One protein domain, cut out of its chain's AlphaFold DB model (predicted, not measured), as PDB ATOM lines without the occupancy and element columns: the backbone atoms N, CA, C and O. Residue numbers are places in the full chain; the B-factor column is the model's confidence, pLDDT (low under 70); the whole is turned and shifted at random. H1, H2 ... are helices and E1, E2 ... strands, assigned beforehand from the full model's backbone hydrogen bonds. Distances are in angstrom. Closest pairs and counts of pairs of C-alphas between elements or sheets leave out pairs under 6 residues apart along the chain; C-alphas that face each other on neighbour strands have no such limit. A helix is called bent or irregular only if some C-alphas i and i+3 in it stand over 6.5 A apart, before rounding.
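What this domain is: This is residues 30 to 178 of the 184 residues of an uncharacterized protein of Planctomycetes bacterium (UniProt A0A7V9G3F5). What is the main picture? The model is a slab of helices in which the long H5 runs along one side, H1 and H6 pack together on the other side, and the bent H4 passes along an edge with its arm H4a on both H1 and H5. H2 and H3 sit at one end, the small hairpin E3 and E4 fits between H5 and H6 toward the other end, and the hairpin E1 and E2, residues 73 to 80, sticks out from the slab. What are its parts and size? The printed part has 149 residues with six named helices and four named strands, in the order H1 H2 H3 E1 E2 H4 E3 E4 H5 H6, and its class is mostly helix. H1, H3, H5 and H6 form a bundle, a group of helices gathered together; the helix packing is mostly crossed, and each two-stranded sheet is antiparallel. The whole is compact, with a radius of gyration of the C-alphas of 15.8 A and spans of 50 by 40 by 23 A.

How they stand to each other: What does the first helix touch? H1, residues 32 to 44, is the hub and touches three other helices. It touches H6, residues 153 to 173, running the same way at a tilt of 35.5 degrees, only just steep, with the C-alphas of Pro 33 and Tyr 159 closest at 4.4 A. With residues 35 to 39 alone it only just touches H2, residues 51 to 54, in 3 pairs of C-alphas within 8 A, the closest being Ile 36 and Leu 54 at 7.0 A. Where does the chain go next? H3, residues 61 to 70, touches H2, with the C-alphas of Leu 54 and Ala 67 closest at 5.3 A. H5, residues 121 to 149, touches H3 with residues 145 to 149 alone, opposite ways at a steep tilt of 39 degrees, closest at the C-alphas of Arg 62 and Ala 149, 5.0 A. How does the fourth helix run? H4, residues 83 to 100, was assigned as one helix by its hydrogen bonds but is bent, with C-alphas 90 and 93 7.1 A apart; its arms H4a, residues 83 to 90, and H4b, residues 93 to 100, stand at a steep tilt of 60 degrees. H4a touches residues 40 to 44 of H1, closest at the C-alphas of Ala 44 and Cys 89, 4.5 A, and residues 134 to 141 of H5, closest at those of Pro 84 and Asp 137, 5.7 A. H4b only just touches H5, with 3 pairs of C-alphas within 8 A, the closest being Leu 95 and Val 130 at 7.5 A. What do the backbone N and O atoms show? The hairpin of E1, residues 73 to 75, and E2, residues 78 to 80, has N 75 and O 78 at 2.8 A; that of E3, residues 104 to 107, and E4, residues 113 to 115, has N 105 and O 114 at 2.8 A, both within hydrogen-bond range. Every O i to N i+4 pair is within range in H1, H3, H4a, H4b and H6, and 22 of 25 are in H5, while H2 is too short for such a pair.

Where its parts are: Where does the first helix begin? H1 begins at C-alpha 32, (6.487, 47.320, -40.224), and is 18.3 A long; H3 is 14.1 A long. Which helices are longest? H5 is 41.4 A long from C-alpha 121 at (-3.897, 36.503, -0.649), with a kink of 30 degrees near residue 128, and is only just irregular, C-alphas 126 and 129 being 6.6 A apart. H6 is 30.1 A long and ends at C-alpha 173, (10.264, 51.867, -17.513).

The domain as a whole: How large is it? The two C-alphas farthest apart are those of Val 57 and Asn 121, at 52.0 A. Are there cuts, long links or weak stretches? The printed part has no cut, and no link is long. Its mean pLDDT is 95.5, and no printed residue is under 70.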
ATOM      1  N   ASN A  30       9.895  44.370 -43.635       83.56
ATOM      2  CA  ASN A  30      10.681  43.882 -42.493       83.56
ATOM      3  C   ASN A  30      10.561  44.735 -41.213       83.56
ATOM      4  O   ASN A  30      10.582  44.180 -40.119       83.56
ATOM      5  N   GLU A  31      10.415  46.057 -41.330       92.44
ATOM      6  CA  GLU A  31      10.330  46.969 -40.177       92.44
ATOM      7  C   GLU A  31       8.895  47.235 -39.694       92.44
ATOM      8  O   GLU A  31       8.694  47.641 -38.550       92.44
ATOM      9  N   GLU A  32       7.883  46.987 -40.532       94.56
ATOM     10  CA  GLU A  32       6.487  47.320 -40.224       94.56
ATOM     11  C   GLU A  32       5.960  46.595 -38.978       94.56
ATOM     12  O   GLU A  32       5.366  47.273 -38.139       94.56
ATOM     13  N   PRO A  33       6.200  45.279 -38.769       96.06
ATOM     14  CA  PRO A  33       5.788  44.596 -37.545       96.06
ATOM     15  C   PRO A  33       6.292  45.293 -36.278       96.06
ATOM     16  O   PRO A  33       5.535  45.460 -35.322       96.06
ATOM     17  N   THR A  34       7.546  45.753 -36.297       97.25
ATOM     18  CA  THR A  34       8.167  46.460 -35.175       97.25
ATOM     19  C   THR A  34       7.513  47.814 -34.947       97.25
ATOM     20  O   THR A  34       7.116  48.116 -33.825       97.25
ATOM     21  N   ILE A  35       7.348  48.614 -36.002       97.44
ATOM     22  CA  ILE A  35       6.728  49.944 -35.909       97.44
ATOM     23  C   ILE A  35       5.298  49.838 -35.372       97.44
ATOM     24  O   ILE A  35       4.920  50.585 -34.470       97.44
ATOM     25  N   ILE A  36       4.521  48.878 -35.882       97.56
ATOM     26  CA  ILE A  36       3.141  48.637 -35.456       97.56
ATOM     27  C   ILE A  36       3.091  48.229 -33.976       97.56
ATOM     28  O   ILE A  36       2.286  48.770 -33.219       97.56
ATOM     29  N   ALA A  37       3.949  47.295 -33.556       98.25
ATOM     30  CA  ALA A  37       4.013  46.841 -32.170       98.25
ATOM     31  C   ALA A  37       4.335  47.992 -31.204       98.25
ATOM     32  O   ALA A  37       3.593  48.216 -30.247       98.25
ATOM     33  N   TRP A  38       5.386  48.766 -31.490       98.38
ATOM     34  CA  TRP A  38       5.778  49.910 -30.662       98.38
ATOM     35  C   TRP A  38       4.713  50.997 -30.620       98.38
ATOM     36  O   TRP A  38       4.414  51.497 -29.541       98.38
ATOM     37  N   TYR A  39       4.098  51.326 -31.759       98.25
ATOM     38  CA  TYR A  39       3.018  52.308 -31.808       98.25
ATOM     39  C   TYR A  39       1.897  51.957 -30.826       98.25
ATOM     40  O   TYR A  39       1.478  52.796 -30.028       98.25
ATOM     41  N   PHE A  40       1.406  50.717 -30.868       98.44
ATOM     42  CA  PHE A  40       0.276  50.339 -30.034       98.44
ATOM     43  C   PHE A  40       0.631  50.213 -28.556       98.44
ATOM     44  O   PHE A  40      -0.182  50.590 -27.711       98.44
ATOM     45  N   GLU A  41       1.817  49.696 -28.237       98.50
ATOM     46  CA  GLU A  41       2.255  49.608 -26.848       98.50
ATOM     47  C   GLU A  41       2.524  51.003 -26.264       98.50
ATOM     48  O   GLU A  41       2.079  51.273 -25.152       98.50
ATOM     49  N   ASP A  42       3.098  51.939 -27.024       98.38
ATOM     50  CA  ASP A  42       3.227  53.345 -26.615       98.38
ATOM     51  C   ASP A  42       1.862  53.973 -26.293       98.38
ATOM     52  O   ASP A  42       1.675  54.542 -25.214       98.38
ATOM     53  N   VAL A  43       0.879  53.818 -27.190       97.69
ATOM     54  CA  VAL A  43      -0.493  54.312 -26.966       97.69
ATOM     55  C   VAL A  43      -1.102  53.692 -25.707       97.69
ATOM     56  O   VAL A  43      -1.693  54.406 -24.897       97.69
ATOM     57  N   ALA A  44      -0.945  52.379 -25.511       97.81
ATOM     58  CA  ALA A  44      -1.443  51.685 -24.325       97.81
ATOM     59  C   ALA A  44      -0.792  52.190 -23.024       97.81
ATOM     60  O   ALA A  44      -1.446  52.196 -21.984       97.81
ATOM     61  N   HIS A  45       0.451  52.674 -23.089       97.75
ATOM     62  CA  HIS A  45       1.177  53.288 -21.972       97.75
ATOM     63  C   HIS A  45       0.920  54.803 -21.839       97.75
ATOM     64  O   HIS A  45       1.589  55.494 -21.066       97.75
ATOM     65  N   GLY A  46      -0.052  55.344 -22.580       95.50
ATOM     66  CA  GLY A  46      -0.420  56.759 -22.539       95.50
ATOM     67  C   GLY A  46       0.601  57.690 -23.197       95.50
ATOM     68  O   GLY A  46       0.539  58.903 -22.985       95.50
ATOM     69  N   VAL A  47       1.539  57.158 -23.985       96.44
ATOM     70  CA  VAL A  47       2.454  57.970 -24.792       96.44
ATOM     71  C   VAL A  47       1.662  58.546 -25.972       96.44
ATOM     72  O   VAL A  47       1.041  57.786 -26.720       96.44
ATOM     73  N   PRO A  48       1.659  59.877 -26.172       93.62
ATOM     74  CA  PRO A  48       0.946  60.478 -27.289       93.62
ATOM     75  C   PRO A  48       1.531  60.008 -28.623       93.62
ATOM     76  O   PRO A  48       2.679  60.311 -28.946       93.62
ATOM     77  N   ARG A  49       0.719  59.299 -29.407       94.94
ATOM     78  CA  ARG A  49       1.021  58.903 -30.783       94.94
ATOM     79  C   ARG A  49      -0.103  59.335 -31.709       94.94
ATOM     80  O   ARG A  49      -1.268  59.414 -31.313       94.94
ATOM     81  N   ARG A  50       0.262  59.616 -32.950       92.56
ATOM     82  CA  ARG A  50      -0.633  59.992 -34.039       92.56
ATOM     83  C   ARG A  50      -0.772  58.817 -35.007       92.56
ATOM     84  O   ARG A  50       0.259  58.315 -35.448       92.56
ATOM     85  N   PRO A  51      -1.988  58.380 -35.380       90.69
ATOM     86  CA  PRO A  51      -2.171  57.280 -36.334       90.69
ATOM     87  C   PRO A  51      -1.443  57.485 -37.671       90.69
ATOM     88  O   PRO A  51      -1.065  56.518 -38.326       90.69
ATOM     89  N   GLU A  52      -1.188  58.736 -38.062       92.62
ATOM     90  CA  GLU A  52      -0.397  59.090 -39.243       92.62
ATOM     91  C   GLU A  52       1.056  58.594 -39.174       92.62
ATOM     92  O   GLU A  52       1.677  58.414 -40.214       92.62
ATOM     93  N   GLU A  53       1.592  58.312 -37.985       92.25
ATOM     94  CA  GLU A  53       2.915  57.692 -37.813       92.25
ATOM     95  C   GLU A  53       2.973  56.270 -38.396       92.25
ATOM     96  O   GLU A  53       4.052  55.780 -38.716       92.25
ATOM     97  N   LEU A  54       1.816  55.625 -38.591       93.81
ATOM     98  CA  LEU A  54       1.709  54.345 -39.289       93.81
ATOM     99  C   LEU A  54       1.560  54.500 -40.815       93.81
ATOM    100  O   LEU A  54       1.635  53.514 -41.543       93.81
ATOM    101  N   ARG A  55       1.356  55.720 -41.329       92.06
ATOM    102  CA  ARG A  55       1.230  56.007 -42.768       92.06
ATOM    103  C   ARG A  55       2.600  56.329 -43.367       92.06
ATOM    104  O   ARG A  55       2.898  57.472 -43.705       92.06
ATOM    105  N   LEU A  56       3.454  55.312 -43.471       87.06
ATOM    106  CA  LEU A  56       4.784  55.466 -44.064       87.06
ATOM    107  C   LEU A  56       4.680  55.771 -45.567       87.06
ATOM    108  O   LEU A  56       3.816  55.221 -46.248       87.06
ATOM    109  N   VAL A  57       5.596  56.599 -46.094       82.31
ATOM    110  CA  VAL A  57       5.673  56.934 -47.538       82.31
ATOM    111  C   VAL A  57       5.729  55.666 -48.386       82.31
ATOM    112  O   VAL A  57       5.030  55.541 -49.387       82.31
ATOM    113  N   ASP A  58       6.510  54.699 -47.918       84.31
ATOM    114  CA  ASP A  58       6.640  53.385 -48.517       84.31
ATOM    115  C   ASP A  58       5.917  52.309 -47.687       84.31
ATOM    116  O   ASP A  58       6.360  51.168 -47.629       84.31
ATOM    117  N   GLY A  59       4.820  52.630 -47.002       85.56
ATOM    118  CA  GLY A  59       4.058  51.644 -46.230       85.56
ATOM    119  C   GLY A  59       3.366  50.602 -47.116       85.56
ATOM    120  O   GLY A  59       3.050  50.847 -48.284       85.56
ATOM    121  N   SER A  60       3.134  49.406 -46.583       91.00
ATOM    122  CA  SER A  60       2.269  48.405 -47.206       91.00
ATOM    123  C   SER A  60       0.786  48.756 -47.026       91.00
ATOM    124  O   SER A  60       0.381  49.373 -46.043       91.00
ATOM    125  N   GLU A  61      -0.068  48.275 -47.936       91.44
ATOM    126  CA  GLU A  61      -1.535  48.371 -47.801       91.44
ATOM    127  C   GLU A  61      -2.039  47.755 -46.485       91.44
ATOM    128  O   GLU A  61      -3.021  48.202 -45.897       91.44
ATOM    129  N   ARG A  62      -1.352  46.715 -45.993       92.31
ATOM    130  CA  ARG A  62      -1.660  46.070 -44.712       92.31
ATOM    131  C   ARG A  62      -1.427  47.041 -43.550       92.31
ATOM    132  O   ARG A  62      -2.281  47.130 -42.674       92.31
ATOM    133  N   MET A  63      -0.319  47.785 -43.573       93.25
ATOM    134  CA  MET A  63      -0.011  48.819 -42.584       93.25
ATOM    135  C   MET A  63      -1.003  49.985 -42.648       93.25
ATOM    136  O   MET A  63      -1.452  50.447 -41.602       93.25
ATOM    137  N   LEU A  64      -1.423  50.401 -43.849       92.31
ATOM    138  CA  LEU A  64      -2.458  51.430 -44.013       92.31
ATOM    139  C   LEU A  64      -3.790  51.020 -43.375       92.31
ATOM    140  O   LEU A  64      -4.356  51.805 -42.620       92.31
ATOM    141  N   ARG A  65      -4.249  49.775 -43.569       93.25
ATOM    142  CA  ARG A  65      -5.462  49.268 -42.892       93.25
ATOM    143  C   ARG A  65      -5.342  49.297 -41.368       93.25
ATOM    144  O   ARG A  65      -6.311  49.580 -40.671       93.25
ATOM    145  N   ILE A  66      -4.158  48.984 -40.844       95.56
ATOM    146  CA  ILE A  66      -3.889  49.046 -39.402       95.56
ATOM    147  C   ILE A  66      -3.907  50.501 -38.923       95.56
ATOM    148  O   ILE A  66      -4.477  50.775 -37.869       95.56
ATOM    149  N   ALA A  67      -3.344  51.429 -39.703       94.44
ATOM    150  CA  ALA A  67      -3.387  52.860 -39.423       94.44
ATOM    151  C   ALA A  67      -4.831  53.377 -39.375       94.44
ATOM    152  O   ALA A  67      -5.205  54.015 -38.396       94.44
ATOM    153  N   GLU A  68      -5.650  53.044 -40.380       93.88
ATOM    154  CA  GLU A  68      -7.082  53.377 -40.456       93.88
ATOM    155  C   GLU A  68      -7.868  52.825 -39.267       93.88
ATOM    156  O   GLU A  68      -8.685  53.524 -38.679       93.88
ATOM    157  N   TRP A  69      -7.604  51.586 -38.854       95.19
ATOM    158  CA  TRP A  69      -8.229  51.048 -37.650       95.19
ATOM    159  C   TRP A  69      -7.772  51.785 -36.384       95.19
ATOM    160  O   TRP A  69      -8.592  52.103 -35.523       95.19
ATOM    161  N   ALA A  70      -6.476  52.093 -36.275       94.88
ATOM    162  CA  ALA A  70      -5.902  52.820 -35.144       94.88
ATOM    163  C   ALA A  70      -6.446  54.252 -35.016       94.88
ATOM    164  O   ALA A  70      -6.402  54.826 -33.926       94.88
ATOM    165  N   GLU A  71      -6.990  54.820 -36.097       93.38
ATOM    166  CA  GLU A  71      -7.708  56.092 -36.066       93.38
ATOM    167  C   GLU A  71      -8.925  56.067 -35.143       93.38
ATOM    168  O   GLU A  71      -9.258  57.103 -34.559       93.38
ATOM    169  N   GLY A  72      -9.543  54.894 -34.995       92.00
ATOM    170  CA  GLY A  72     -10.765  54.705 -34.237       92.00
ATOM    171  C   GLY A  72     -11.991  55.301 -34.930       92.00
ATOM    172  O   GLY A  72     -12.041  55.415 -36.153       92.00
ATOM    173  N   SER A  73     -13.003  55.662 -34.144       89.06
ATOM    174  CA  SER A  73     -14.305  56.103 -34.659       89.06
ATOM    175  C   SER A  73     -14.699  57.457 -34.091       89.06
ATOM    176  O   SER A  73     -14.420  57.763 -32.935       89.06
ATOM    177  N   THR A  74     -15.416  58.255 -34.879       90.19
ATOM    178  CA  THR A  74     -16.024  59.499 -34.394       90.19
ATOM    179  C   THR A  74     -17.397  59.210 -33.797       90.19
ATOM    180  O   THR A  74     -18.307  58.785 -34.507       90.19
ATOM    181  N   ILE A  75     -17.566  59.471 -32.501       87.19
ATOM    182  CA  ILE A  75     -18.826  59.316 -31.766       87.19
ATOM    183  C   ILE A  75     -19.186  60.685 -31.180       87.19
ATOM    184  O   ILE A  75     -18.388  61.295 -30.479       87.19
ATOM    185  N   HIS A  76     -20.372  61.208 -31.510       89.62
ATOM    186  CA  HIS A  76     -20.825  62.545 -31.082       89.62
ATOM    187  C   HIS A  76     -19.827  63.688 -31.381       89.62
ATOM    188  O   HIS A  76     -19.696  64.630 -30.607       89.62
ATOM    189  N   GLY A  77     -19.108  63.606 -32.506       89.06
ATOM    190  CA  GLY A  77     -18.109  64.609 -32.900       89.06
ATOM    191  C   GLY A  77     -16.753  64.480 -32.195       89.06
ATOM    192  O   GLY A  77     -15.849  65.257 -32.490       89.06
ATOM    193  N   VAL A  78     -16.582  63.490 -31.315       86.19
ATOM    194  CA  VAL A  78     -15.315  63.188 -30.640       86.19
ATOM    195  C   VAL A  78     -14.701  61.938 -31.258       86.19
ATOM    196  O   VAL A  78     -15.370  60.915 -31.401       86.19
ATOM    197  N   ARG A  79     -13.421  62.009 -31.636       85.81
ATOM    198  CA  ARG A  79     -12.673  60.847 -32.128       85.81
ATOM    199  C   ARG A  79     -12.240  59.990 -30.944       85.81
ATOM    200  O   ARG A  79     -11.477  60.444 -30.094       85.81
ATOM    201  N   GLU A  80     -12.737  58.763 -30.892       90.12
ATOM    202  CA  GLU A  80     -12.400  57.791 -29.861       90.12
ATOM    203  C   GLU A  80     -11.455  56.724 -30.402       90.12
ATOM    204  O   GLU A  80     -11.667  56.185 -31.485       90.12
ATOM    205  N   GLN A  81     -10.446  56.373 -29.605       90.81
ATOM    206  CA  GLN A  81      -9.561  55.245 -29.889       90.81
ATOM    207  C   GLN A  81     -10.334  53.915 -29.918       90.81
ATOM    208  O   GLN A  81     -11.344  53.772 -29.215       90.81
ATOM    209  N   PRO A  82      -9.826  52.897 -30.638       94.00
ATOM    210  CA  PRO A  82     -10.358  51.545 -30.554       94.00
ATOM    211  C   PRO A  82     -10.479  51.064 -29.106       94.00
ATOM    212  O   PRO A  82      -9.563  51.231 -28.300       94.00
ATOM    213  N   ARG A  83     -11.605  50.416 -28.787       92.94
ATOM    214  CA  ARG A  83     -11.945  49.955 -27.432       92.94
ATOM    215  C   ARG A  83     -10.800  49.250 -26.678       92.94
ATOM    216  O   ARG A  83     -10.593  49.638 -25.529       92.94
ATOM    217  N   PRO A  84     -10.060  48.271 -27.247       93.56
ATOM    218  CA  PRO A  84      -8.970  47.623 -26.512       93.56
ATOM    219  C   PRO A  84      -7.843  48.603 -26.151       93.56
ATOM    220  O   PRO A  84      -7.355  48.576 -25.028       93.56
ATOM    221  N   LEU A  85      -7.477  49.532 -27.042       94.75
ATOM    222  CA  LEU A  85      -6.457  50.546 -26.743       94.75
ATOM    223  C   LEU A  85      -6.940  51.538 -25.685       94.75
ATOM    224  O   LEU A  85      -6.216  51.812 -24.730       94.75
ATOM    225  N   LYS A  86      -8.188  52.012 -25.807       95.19
ATOM    226  CA  LYS A  86      -8.816  52.909 -24.825       95.19
ATOM    227  C   LYS A  86      -8.838  52.275 -23.430       95.19
ATOM    228  O   LYS A  86      -8.505  52.939 -22.451       95.19
ATOM    229  N   ALA A  87      -9.207  50.994 -23.337       96.81
ATOM    230  CA  ALA A  87      -9.260  50.256 -22.076       96.81
ATOM    231  C   ALA A  87      -7.873  50.110 -21.434       96.81
ATOM    232  O   ALA A  87      -7.717  50.415 -20.251       96.81
ATOM    233  N   ARG A  88      -6.861  49.720 -22.219       97.94
ATOM    234  CA  ARG A  88      -5.473  49.606 -21.746       97.94
ATOM    235  C   ARG A  88      -4.917  50.953 -21.282       97.94
ATOM    236  O   ARG A  88      -4.438  51.054 -20.157       97.94
ATOM    237  N   CYS A  89      -5.086  52.008 -22.082       97.06
ATOM    238  CA  CYS A  89      -4.654  53.361 -21.721       97.06
ATOM    239  C   CYS A  89      -5.316  53.855 -20.422       97.06
ATOM    240  O   CYS A  89      -4.652  54.467 -19.586       97.06
ATOM    241  N   ALA A  90      -6.608  53.575 -20.220       97.44
ATOM    242  CA  ALA A  90      -7.318  53.937 -18.992       97.44
ATOM    243  C   ALA A  90      -6.842  53.134 -17.766       97.44
ATOM    244  O   ALA A  90      -6.828  53.660 -16.653       97.44
ATOM    245  N   ARG A  91      -6.441  51.871 -17.961       97.81
ATOM    246  CA  ARG A  91      -5.932  50.979 -16.905       97.81
ATOM    247  C   ARG A  91      -4.483  51.282 -16.523       97.81
ATOM    248  O   ARG A  91      -4.094  51.058 -15.375       97.81
ATOM    249  N   PHE A  92      -3.690  51.802 -17.456       98.12
ATOM    250  CA  PHE A  92      -2.247  51.950 -17.295       98.12
ATOM    251  C   PHE A  92      -1.799  52.711 -16.028       98.12
ATOM    252  O   PHE A  92      -0.862  52.244 -15.384       98.12
ATOM    253  N   PRO A  93      -2.444  53.806 -15.570       98.50
ATOM    254  CA  PRO A  93      -2.043  54.473 -14.325       98.50
ATOM    255  C   PRO A  93      -2.109  53.572 -13.079       98.50
ATOM    256  O   PRO A  93      -1.214  53.614 -12.226       98.50
ATOM    257  N   LEU A  94      -3.143  52.726 -12.983       98.25
ATOM    258  CA  LEU A  94      -3.268  51.739 -11.908       98.25
ATOM    259  C   LEU A  94      -2.184  50.667 -12.047       98.25
ATOM    260  O   LEU A  94      -1.488  50.357 -11.082       98.25
ATOM    261  N   LEU A  95      -1.994  50.163 -13.265       98.31
ATOM    262  CA  LEU A  95      -1.004  49.135 -13.550       98.31
ATOM    263  C   LEU A  95       0.425  49.599 -13.247       98.31
ATOM    264  O   LEU A  95       1.183  48.887 -12.600       98.31
ATOM    265  N   LYS A  96       0.775  50.830 -13.630       98.62
ATOM    266  CA  LYS A  96       2.048  51.475 -13.297       98.62
ATOM    267  C   LYS A  96       2.274  51.534 -11.785       98.62
ATOM    268  O   LYS A  96       3.387  51.308 -11.323       98.62
ATOM    269  N   THR A  97       1.223  51.798 -11.007       98.44
ATOM    270  CA  THR A  97       1.306  51.775  -9.539       98.44
ATOM    271  C   THR A  97       1.594  50.364  -9.021       98.44
ATOM    272  O   THR A  97       2.475  50.200  -8.179       98.44
ATOM    273  N   MET A  98       0.907  49.345  -9.549       98.50
ATOM    274  CA  MET A  98       1.132  47.939  -9.181       98.50
ATOM    275  C   MET A  98       2.542  47.463  -9.553       98.50
ATOM    276  O   MET A  98       3.212  46.832  -8.738       98.50
ATOM    277  N   LEU A  99       3.023  47.807 -10.752       98.44
ATOM    278  CA  LEU A  99       4.379  47.504 -11.218       98.44
ATOM    279  C   LEU A  99       5.435  48.177 -10.332       98.44
ATOM    280  O   LEU A  99       6.336  47.504  -9.841       98.44
ATOM    281  N   GLY A 100       5.290  49.476 -10.052       98.00
ATOM    282  CA  GLY A 100       6.229  50.227  -9.213       98.00
ATOM    283  C   GLY A 100       6.267  49.778  -7.747       98.00
ATOM    284  O   GLY A 100       7.296  49.917  -7.091       98.00
ATOM    285  N   ARG A 101       5.173  49.203  -7.233       97.75
ATOM    286  CA  ARG A 101       5.126  48.560  -5.906       97.75
ATOM    287  C   ARG A 101       5.614  47.110  -5.922       97.75
ATOM    288  O   ARG A 101       5.722  46.497  -4.867       97.75
ATOM    289  N   GLY A 102       5.892  46.555  -7.100       97.50
ATOM    290  CA  GLY A 102       6.241  45.152  -7.267       97.50
ATOM    291  C   GLY A 102       5.090  44.200  -6.948       97.50
ATOM    292  O   GLY A 102       5.356  43.064  -6.591       97.50
ATOM    293  N   GLN A 103       3.837  44.640  -7.048       98.31
ATOM    294  CA  GLN A 103       2.659  43.775  -6.910       98.31
ATOM    295  C   GLN A 103       2.380  43.008  -8.210       98.31
ATOM    296  O   GLN A 103       1.910  41.876  -8.189       98.31
ATOM    297  N   ALA A 104       2.737  43.598  -9.350       98.31
ATOM    298  CA  ALA A 104       2.766  42.923 -10.640       98.31
ATOM    299  C   ALA A 104       4.212  42.799 -11.140       98.31
ATOM    300  O   ALA A 104       5.059  43.658 -10.876       98.31
ATOM    301  N   VAL A 105       4.486  41.732 -11.882       98.06
ATOM    302  CA  VAL A 105       5.779  41.452 -12.513       98.06
ATOM    303  C   VAL A 105       5.595  41.174 -13.999       98.06
ATOM    304  O   VAL A 105       4.529  40.746 -14.437       98.06
ATOM    305  N   VAL A 106       6.648  41.405 -14.779       98.12
ATOM    306  CA  VAL A 106       6.649  41.198 -16.230       98.12
ATOM    307  C   VAL A 106       7.288  39.849 -16.540       98.12
ATOM    308  O   VAL A 106       8.450  39.612 -16.208       98.12
ATOM    309  N   MET A 107       6.558  38.959 -17.197       97.31
ATOM    310  CA  MET A 107       7.060  37.661 -17.633       97.31
ATOM    311  C   MET A 107       8.062  37.837 -18.780       97.31
ATOM    312  O   MET A 107       7.719  38.339 -19.851       97.31
ATOM    313  N   ALA A 108       9.315  37.431 -18.566       94.50
ATOM    314  CA  ALA A 108      10.411  37.706 -19.502       94.50
ATOM    315  C   ALA A 108      10.293  36.977 -20.856       94.50
ATOM    316  O   ALA A 108      10.892  37.403 -21.840       94.50
ATOM    317  N   ASP A 109       9.557  35.871 -20.910       93.81
ATOM    318  CA  ASP A 109       9.385  35.029 -22.100       93.81
ATOM    319  C   ASP A 109       8.326  35.559 -23.077       93.81
ATOM    320  O   ASP A 109       8.465  35.417 -24.293       93.81
ATOM    321  N   SER A 110       7.290  36.194 -22.538       95.12
ATOM    322  CA  SER A 110       6.052  36.540 -23.237       95.12
ATOM    323  C   SER A 110       5.746  38.035 -23.220       95.12
ATOM    324  O   SER A 110       4.956  38.505 -24.038       95.12
ATOM    325  N   GLY A 111       6.375  38.805 -22.323       96.44
ATOM    326  CA  GLY A 111       6.067  40.222 -22.128       96.44
ATOM    327  C   GLY A 111       4.654  40.431 -21.586       96.44
ATOM    328  O   GLY A 111       4.090  41.512 -21.719       96.44
ATOM    329  N   LEU A 112       4.047  39.387 -21.022       98.12
ATOM    330  CA  LEU A 112       2.788  39.463 -20.295       98.12
ATOM    331  C   LEU A 112       3.048  39.778 -18.828       98.12
ATOM    332  O   LEU A 112       4.185  39.752 -18.358       98.12
ATOM    333  N   LEU A 113       1.984  40.081 -18.102       98.38
ATOM    334  CA  LEU A 113       2.057  40.386 -16.682       98.38
ATOM    335  C   LEU A 113       1.627  39.188 -15.850       98.38
ATOM    336  O   LEU A 113       0.822  38.370 -16.288       98.38
ATOM    337  N   ALA A 114       2.142  39.109 -14.633       97.81
ATOM    338  CA  ALA A 114       1.664  38.192 -13.613       97.81
ATOM    339  C   ALA A 114       1.549  38.944 -12.280       97.81
ATOM    340  O   ALA A 114       2.348  39.857 -12.033       97.81
ATOM    341  N   PRO A 115       0.607  38.571 -11.400       97.62
ATOM    342  CA  PRO A 115       0.706  38.936  -9.995       97.62
ATOM    343  C   PRO A 115       2.022  38.401  -9.437       97.62
ATOM    344  O   PRO A 115       2.533  37.359  -9.870       97.62
ATOM    345  N   ARG A 116       2.605  39.117  -8.482       96.50
ATOM    346  CA  ARG A 116       3.843  38.654  -7.876       96.50
ATOM    347  C   ARG A 116       3.565  37.401  -7.015       96.50
ATOM    348  O   ARG A 116       2.635  37.426  -6.214       96.50
ATOM    349  N   PRO A 117       4.345  36.305  -7.142       92.50
ATOM    350  CA  PRO A 117       3.959  35.016  -6.550       92.50
ATOM    351  C   PRO A 117       3.996  34.941  -5.017       92.50
ATOM    352  O   PRO A 117       3.514  33.966  -4.454       92.50
ATOM    353  N   ASP A 118       4.661  35.886  -4.353       94.25
ATOM    354  CA  ASP A 118       4.768  35.992  -2.893       94.25
ATOM    355  C   ASP A 118       3.814  37.044  -2.304       94.25
ATOM    356  O   ASP A 118       3.977  37.432  -1.146       94.25
ATOM    357  N   LEU A 119       2.824  37.510  -3.078       96.12
ATOM    358  CA  LEU A 119       1.792  38.402  -2.558       96.12
ATOM    359  C   LEU A 119       0.936  37.716  -1.483       96.12
ATOM    360  O   LEU A 119       0.564  36.550  -1.643       96.12
ATOM    361  N   PRO A 120       0.561  38.448  -0.420       96.62
ATOM    362  CA  PRO A 120      -0.546  38.060   0.447       96.62
ATOM    363  C   PRO A 120      -1.837  37.828  -0.355       96.62
ATOM    364  O   PRO A 120      -2.075  38.508  -1.354       96.62
ATOM    365  N   ASN A 121      -2.680  36.889   0.084       95.38
ATOM    366  CA  ASN A 121      -3.897  36.503  -0.649       95.38
ATOM    367  C   ASN A 121      -4.850  37.683  -0.901       95.38
ATOM    368  O   ASN A 121      -5.400  37.803  -1.989       95.38
ATOM    369  N   ASP A 122      -5.023  38.566   0.081       96.06
ATOM    370  CA  ASP A 122      -5.876  39.753  -0.023       96.06
ATOM    371  C   ASP A 122      -5.350  40.766  -1.050       96.06
ATOM    372  O   ASP A 122      -6.129  41.393  -1.765       96.06
ATOM    373  N   GLU A 123      -4.028  40.900  -1.180       96.00
ATOM    374  CA  GLU A 123      -3.428  41.700  -2.250       96.00
ATOM    375  C   GLU A 123      -3.538  41.011  -3.615       96.00
ATOM    376  O   GLU A 123      -3.829  41.672  -4.615       96.00
ATOM    377  N   ALA A 124      -3.333  39.692  -3.671       95.81
ATOM    378  CA  ALA A 124      -3.442  38.915  -4.903       95.81
ATOM    379  C   ALA A 124      -4.849  39.021  -5.515       95.81
ATOM    380  O   ALA A 124      -4.963  39.328  -6.702       95.81
ATOM    381  N   GLU A 125      -5.904  38.908  -4.699       96.69
ATOM    382  CA  GLU A 125      -7.308  39.053  -5.123       96.69
ATOM    383  C   GLU A 125      -7.611  40.416  -5.774       96.69
ATOM    384  O   GLU A 125      -8.491  40.522  -6.632       96.69
ATOM    385  N   LEU A 126      -6.876  41.469  -5.402       96.94
ATOM    386  CA  LEU A 126      -7.022  42.806  -5.988       96.94
ATOM    387  C   LEU A 126      -6.203  42.984  -7.275       96.94
ATOM    388  O   LEU A 126      -6.601  43.740  -8.166       96.94
ATOM    389  N   VAL A 127      -5.044  42.331  -7.369       98.00
ATOM    390  CA  VAL A 127      -4.093  42.490  -8.481       98.00
ATOM    391  C   VAL A 127      -4.448  41.585  -9.659       98.00
ATOM    392  O   VAL A 127      -4.378  42.028 -10.809       98.00
ATOM    393  N   GLU A 128      -4.859  40.345  -9.387       98.31
ATOM    394  CA  GLU A 128      -5.172  39.322 -10.391       98.31
ATOM    395  C   GLU A 128      -6.155  39.805 -11.464       98.31
ATOM    396  O   GLU A 128      -5.785  39.785 -12.642       98.31
ATOM    397  N   PRO A 129      -7.340  40.356 -11.127       98.38
ATOM    398  CA  PRO A 129      -8.303  40.769 -12.146       98.38
ATOM    399  C   PRO A 129      -7.777  41.880 -13.063       98.38
ATOM    400  O   PRO A 129      -8.146  41.956 -14.236       98.38
ATOM    401  N   VAL A 130      -6.913  42.760 -12.542       98.31
ATOM    402  CA  VAL A 130      -6.320  43.861 -13.316       98.31
ATOM    403  C   VAL A 130      -5.267  43.328 -14.285       98.31
ATOM    404  O   VAL A 130      -5.259  43.724 -15.453       98.31
ATOM    405  N   VAL A 131      -4.411  42.417 -13.816       98.50
ATOM    406  CA  VAL A 131      -3.397  41.740 -14.635       98.50
ATOM    407  C   VAL A 131      -4.050  40.891 -15.726       98.50
ATOM    408  O   VAL A 131      -3.649  40.974 -16.890       98.50
ATOM    409  N   ASP A 132      -5.087  40.128 -15.389       98.56
ATOM    410  CA  ASP A 132      -5.803  39.283 -16.342       98.56
ATOM    411  C   ASP A 132      -6.506  40.105 -17.419       98.56
ATOM    412  O   ASP A 132      -6.375  39.800 -18.608       98.56
ATOM    413  N   ALA A 133      -7.181  41.191 -17.031       98.44
ATOM    414  CA  ALA A 133      -7.814  42.098 -17.983       98.44
ATOM    415  C   ALA A 133      -6.788  42.749 -18.926       98.44
ATOM    416  O   ALA A 133      -7.033  42.856 -20.129       98.44
ATOM    417  N   GLU A 134      -5.620  43.151 -18.413       98.62
ATOM    418  CA  GLU A 134      -4.535  43.684 -19.245       98.62
ATOM    419  C   GLU A 134      -3.997  42.641 -20.227       98.62
ATOM    420  O   GLU A 134      -3.862  42.919 -21.419       98.62
ATOM    421  N   ASN A 135      -3.731  41.422 -19.760       98.56
ATOM    422  CA  ASN A 135      -3.238  40.345 -20.611       98.56
ATOM    423  C   ASN A 135      -4.268  39.912 -21.663       98.56
ATOM    424  O   ASN A 135      -3.895  39.554 -22.783       98.56
ATOM    425  N   GLN A 136      -5.558  39.937 -21.326       98.31
ATOM    426  CA  GLN A 136      -6.634  39.686 -22.276       98.31
ATOM    427  C   GLN A 136      -6.637  40.743 -23.386       98.31
ATOM    428  O   GLN A 136      -6.677  40.379 -24.562       98.31
ATOM    429  N   ASP A 137      -6.527  42.027 -23.038       98.38
ATOM    430  CA  ASP A 137      -6.489  43.104 -24.028       98.38
ATOM    431  C   ASP A 137      -5.207  43.076 -24.879       98.38
ATOM    432  O   ASP A 137      -5.283  43.331 -26.080       98.38
ATOM    433  N   ARG A 138      -4.045  42.715 -24.304       98.25
ATOM    434  CA  ARG A 138      -2.783  42.499 -25.049       98.25
ATOM    435  C   ARG A 138      -2.958  41.442 -26.139       98.25
ATOM    436  O   ARG A 138      -2.698  41.709 -27.308       98.25
ATOM    437  N   ARG A 139      -3.476  40.266 -25.770       98.38
ATOM    438  CA  ARG A 139      -3.707  39.157 -26.712       98.38
ATOM    439  C   ARG A 139      -4.783  39.485 -27.745       98.38
ATOM    440  O   ARG A 139      -4.650  39.115 -28.908       98.38
ATOM    441  N   LEU A 140      -5.849  40.174 -27.334       98.00
ATOM    442  CA  LEU A 140      -6.907  40.608 -28.246       98.00
ATOM    443  C   LEU A 140      -6.366  41.589 -29.287       98.00
ATOM    444  O   LEU A 140      -6.670  41.459 -30.471       98.00
ATOM    445  N   LEU A 141      -5.556  42.554 -28.857       97.75
ATOM    446  CA  LEU A 141      -4.913  43.506 -29.748       97.75
ATOM    447  C   LEU A 141      -3.969  42.803 -30.729       97.75
ATOM    448  O   LEU A 141      -4.066  43.066 -31.927       97.75
ATOM    449  N   ASP A 142      -3.147  41.865 -30.247       98.19
ATOM    450  CA  ASP A 142      -2.280  41.052 -31.105       98.19
ATOM    451  C   ASP A 142      -3.104  40.329 -32.182       98.19
ATOM    452  O   ASP A 142      -2.813  40.418 -33.376       98.19
ATOM    453  N   ALA A 143      -4.198  39.673 -31.784       97.94
ATOM    454  CA  ALA A 143      -5.085  38.964 -32.702       97.94
ATOM    455  C   ALA A 143      -5.742  39.895 -33.738       97.94
ATOM    456  O   ALA A 143      -5.843  39.536 -34.913       97.94
ATOM    457  N   ILE A 144      -6.168  41.095 -33.330       96.94
ATOM    458  CA  ILE A 144      -6.758  42.094 -34.232       96.94
ATOM    459  C   ILE A 144      -5.730  42.547 -35.272       96.94
ATOM    460  O   ILE A 144      -6.026  42.523 -36.468       96.94
ATOM    461  N   VAL A 145      -4.521  42.915 -34.840       96.69
ATOM    462  CA  VAL A 145      -3.456  43.383 -35.737       96.69
ATOM    463  C   VAL A 145      -3.082  42.308 -36.751       96.69
ATOM    464  O   VAL A 145      -3.078  42.575 -37.954       96.69
ATOM    465  N   LEU A 146      -2.844  41.077 -36.292       96.56
ATOM    466  CA  LEU A 146      -2.485  39.957 -37.163       96.56
ATOM    467  C   LEU A 146      -3.602  39.612 -38.159       96.56
ATOM    468  O   LEU A 146      -3.330  39.358 -39.336       96.56
ATOM    469  N   SER A 147      -4.862  39.673 -37.718       94.94
ATOM    470  CA  SER A 147      -6.033  39.458 -38.575       94.94
ATOM    471  C   SER A 147      -6.161  40.537 -39.657       94.94
ATOM    472  O   SER A 147      -6.310  40.221 -40.841       94.94
ATOM    473  N   MET A 148      -6.015  41.817 -39.294       94.06
ATOM    474  CA  MET A 148      -6.060  42.932 -40.250       94.06
ATOM    475  C   MET A 148      -4.890  42.905 -41.235       94.06
ATOM    476  O   MET A 148      -5.063  43.212 -42.420       94.06
ATOM    477  N   ALA A 149      -3.707  42.501 -40.772       92.69
ATOM    478  CA  ALA A 149      -2.552  42.288 -41.631       92.69
ATOM    479  C   ALA A 149      -2.753  41.103 -42.586       92.69
ATOM    480  O   ALA A 149      -2.163  41.101 -43.664       92.69
ATOM    481  N   LYS A 150      -3.600  40.123 -42.226       92.06
ATOM    482  CA  LYS A 150      -3.596  38.776 -42.823       92.06
ATOM    483  C   LYS A 150      -2.170  38.215 -42.817       92.06
ATOM    484  O   LYS A 150      -1.646  37.817 -43.858       92.06
ATOM    485  N   ALA A 151      -1.536  38.321 -41.650       87.62
ATOM    486  CA  ALA A 151      -0.114  38.072 -41.495       87.62
ATOM    487  C   ALA A 151       0.239  36.624 -41.862       87.62
ATOM    488  O   ALA A 151      -0.435  35.687 -41.433       87.62
ATOM    489  N   TYR A 152       1.306  36.449 -42.638       91.06
ATOM    490  CA  TYR A 152       1.949  35.144 -42.778       91.06
ATOM    491  C   TYR A 152       2.668  34.779 -41.474       91.06
ATOM    492  O   TYR A 152       2.995  35.658 -40.677       91.06
ATOM    493  N   GLU A 153       2.958  33.496 -41.263       92.19
ATOM    494  CA  GLU A 153       3.569  32.994 -40.022       92.19
ATOM    495  C   GLU A 153       4.840  33.766 -39.628       92.19
ATOM    496  O   GLU A 153       4.939  34.267 -38.513       92.19
ATOM    497  N   SER A 154       5.760  33.994 -40.571       93.06
ATOM    498  CA  SER A 154       6.998  34.742 -40.312       93.06
ATOM    499  C   SER A 154       6.770  36.208 -39.915       93.06
ATOM    500  O   SER A 154       7.556  36.777 -39.156       93.06
ATOM    501  N   GLU A 155       5.714  36.837 -40.437       94.12
ATOM    502  CA  GLU A 155       5.334  38.214 -40.096       94.12
ATOM    503  C   GLU A 155       4.683  38.269 -38.717       94.12
ATOM    504  O   GLU A 155       4.973  39.174 -37.934       94.12
ATOM    505  N   ALA A 156       3.827  37.287 -38.418       95.50
ATOM    506  CA  ALA A 156       3.191  37.150 -37.120       95.50
ATOM    507  C   ALA A 156       4.239  36.955 -36.024       95.50
ATOM    508  O   ALA A 156       4.222  37.654 -35.016       95.50
ATOM    509  N   ASP A 157       5.219  36.098 -36.278       96.94
ATOM    510  CA  ASP A 157       6.375  35.879 -35.421       96.94
ATOM    511  C   ASP A 157       7.200  37.150 -35.186       96.94
ATOM    512  O   ASP A 157       7.600  37.444 -34.056       96.94
ATOM    513  N   ALA A 158       7.478  37.912 -36.248       96.88
ATOM    514  CA  ALA A 158       8.203  39.175 -36.137       96.88
ATOM    515  C   ALA A 158       7.421  40.198 -35.301       96.88
ATOM    516  O   ALA A 158       7.998  40.832 -34.416       96.88
ATOM    517  N   TYR A 159       6.112  40.305 -35.535       97.62
ATOM    518  CA  TYR A 159       5.223  41.180 -34.779       97.62
ATOM    519  C   TYR A 159       5.156  40.789 -33.301       97.62
ATOM    520  O   TYR A 159       5.383  41.632 -32.440       97.62
ATOM    521  N   LEU A 160       4.901  39.515 -32.991       98.06
ATOM    522  CA  LEU A 160       4.760  39.037 -31.613       98.06
ATOM    523  C   LEU A 160       6.061  39.197 -30.819       98.06
ATOM    524  O   LEU A 160       6.018  39.577 -29.648       98.06
ATOM    525  N   ARG A 161       7.225  38.979 -31.451       98.12
ATOM    526  CA  ARG A 161       8.524  39.294 -30.836       98.12
ATOM    527  C   ARG A 161       8.658  40.784 -30.538       98.12
ATOM    528  O   ARG A 161       9.010  41.135 -29.418       98.12
ATOM    529  N   ALA A 162       8.339  41.651 -31.498       98.31
ATOM    530  CA  ALA A 162       8.415  43.092 -31.287       98.31
ATOM    531  C   ALA A 162       7.431  43.583 -30.211       98.31
ATOM    532  O   ALA A 162       7.798  44.416 -29.386       98.31
ATOM    533  N   ALA A 163       6.210  43.040 -30.171       98.50
ATOM    534  CA  ALA A 163       5.205  43.361 -29.160       98.50
ATOM    535  C   ALA A 163       5.660  42.933 -27.762       98.50
ATOM    536  O   ALA A 163       5.576  43.719 -26.821       98.50
ATOM    537  N   ARG A 164       6.214  41.721 -27.629       98.50
ATOM    538  CA  ARG A 164       6.855  41.269 -26.388       98.50
ATOM    539  C   ARG A 164       7.951  42.235 -25.947       98.50
ATOM    540  O   ARG A 164       7.967  42.640 -24.787       98.50
ATOM    541  N   ASP A 165       8.872  42.572 -26.843       98.44
ATOM    542  CA  ASP A 165      10.039  43.386 -26.505       98.44
ATOM    543  C   ASP A 165       9.621  44.816 -26.105       98.44
ATOM    544  O   ASP A 165      10.126  45.343 -25.112       98.44
ATOM    545  N   ALA A 166       8.637  45.401 -26.801       98.56
ATOM    546  CA  ALA A 166       8.045  46.695 -26.457       98.56
ATOM    547  C   ALA A 166       7.350  46.666 -25.084       98.56
ATOM    548  O   ALA A 166       7.587  47.550 -24.262       98.56
ATOM    549  N   ARG A 167       6.554  45.625 -24.792       98.50
ATOM    550  CA  ARG A 167       5.918  45.436 -23.472       98.50
ATOM    551  C   ARG A 167       6.955  45.363 -22.363       98.50
ATOM    552  O   ARG A 167       6.848  46.084 -21.380       98.50
ATOM    553  N   ILE A 168       7.984  44.533 -22.539       98.50
ATOM    554  CA  ILE A 168       9.060  44.384 -21.556       98.50
ATOM    555  C   ILE A 168       9.745  45.723 -21.287       98.50
ATOM    556  O   ILE A 168       9.959  46.072 -20.128       98.50
ATOM    557  N   ASP A 169      10.119  46.460 -22.329       98.56
ATOM    558  CA  ASP A 169      10.805  47.737 -22.158       98.56
ATOM    559  C   ASP A 169       9.908  48.784 -21.476       98.56
ATOM    560  O   ASP A 169      10.321  49.387 -20.480       98.56
ATOM    561  N   LEU A 170       8.670  48.956 -21.941       98.44
ATOM    562  CA  LEU A 170       7.754  49.964 -21.409       98.44
ATOM    563  C   LEU A 170       7.271  49.633 -19.987       98.44
ATOM    564  O   LEU A 170       7.313  50.510 -19.118       98.44
ATOM    565  N   ASP A 171       6.923  48.375 -19.696       98.50
ATOM    566  CA  ASP A 171       6.522  47.945 -18.350       98.50
ATOM    567  C   ASP A 171       7.691  48.084 -17.355       98.50
ATOM    568  O   ASP A 171       7.501  48.489 -16.204       98.50
ATOM    569  N   ARG A 172       8.937  47.824 -17.787       98.19
ATOM    570  CA  ARG A 172      10.130  48.057 -16.952       98.19
ATOM    571  C   ARG A 172      10.373  49.538 -16.692       98.19
ATOM    572  O   ARG A 172      10.677  49.910 -15.558       98.19
ATOM    573  N   ARG A 173      10.209  50.402 -17.699       98.06
ATOM    574  CA  ARG A 173      10.264  51.867 -17.513       98.06
ATOM    575  C   ARG A 173       9.156  52.367 -16.585       98.06
ATOM    576  O   ARG A 173       9.344  53.370 -15.899       98.06
ATOM    577  N   ALA A 174       8.030  51.657 -16.519       97.00
ATOM    578  CA  ALA A 174       6.946  51.914 -15.578       97.00
ATOM    579  C   ALA A 174       7.234  51.429 -14.139       97.00
ATOM    580  O   ALA A 174       6.404  51.645 -13.258       97.00
ATOM    581  N   GLY A 175       8.403  50.830 -13.878       97.56
ATOM    582  CA  GLY A 175       8.820  50.328 -12.563       97.56
ATOM    583  C   GLY A 175       8.703  48.811 -12.402       97.56
ATOM    584  O   GLY A 175       9.026  48.292 -11.337       97.56
ATOM    585  N   GLY A 176       8.271  48.093 -13.442       97.56
ATOM    586  CA  GLY A 176       8.133  46.641 -13.427       97.56
ATOM    587  C   GLY A 176       9.470  45.909 -13.321       97.56
ATOM    588  O   GLY A 176      10.487  46.315 -13.890       97.56
ATOM    589  N   SER A 177       9.456  44.775 -12.624       97.31
ATOM    590  CA  SER A 177      10.583  43.840 -12.579       97.31
ATOM    591  C   SER A 177      10.309  42.618 -13.452       97.31
ATOM    592  O   SER A 177       9.159  42.216 -13.638       97.31
ATOM    593  N   LEU A 178      11.373  42.039 -14.011       96.69
ATOM    594  CA  LEU A 178      11.267  40.813 -14.794       96.69
ATOM    595  C   LEU A 178      11.118  39.604 -13.876       96.69
ATOM    596  O   LEU A 178      11.876  39.439 -12.919       96.69
TER     597      LEU A 178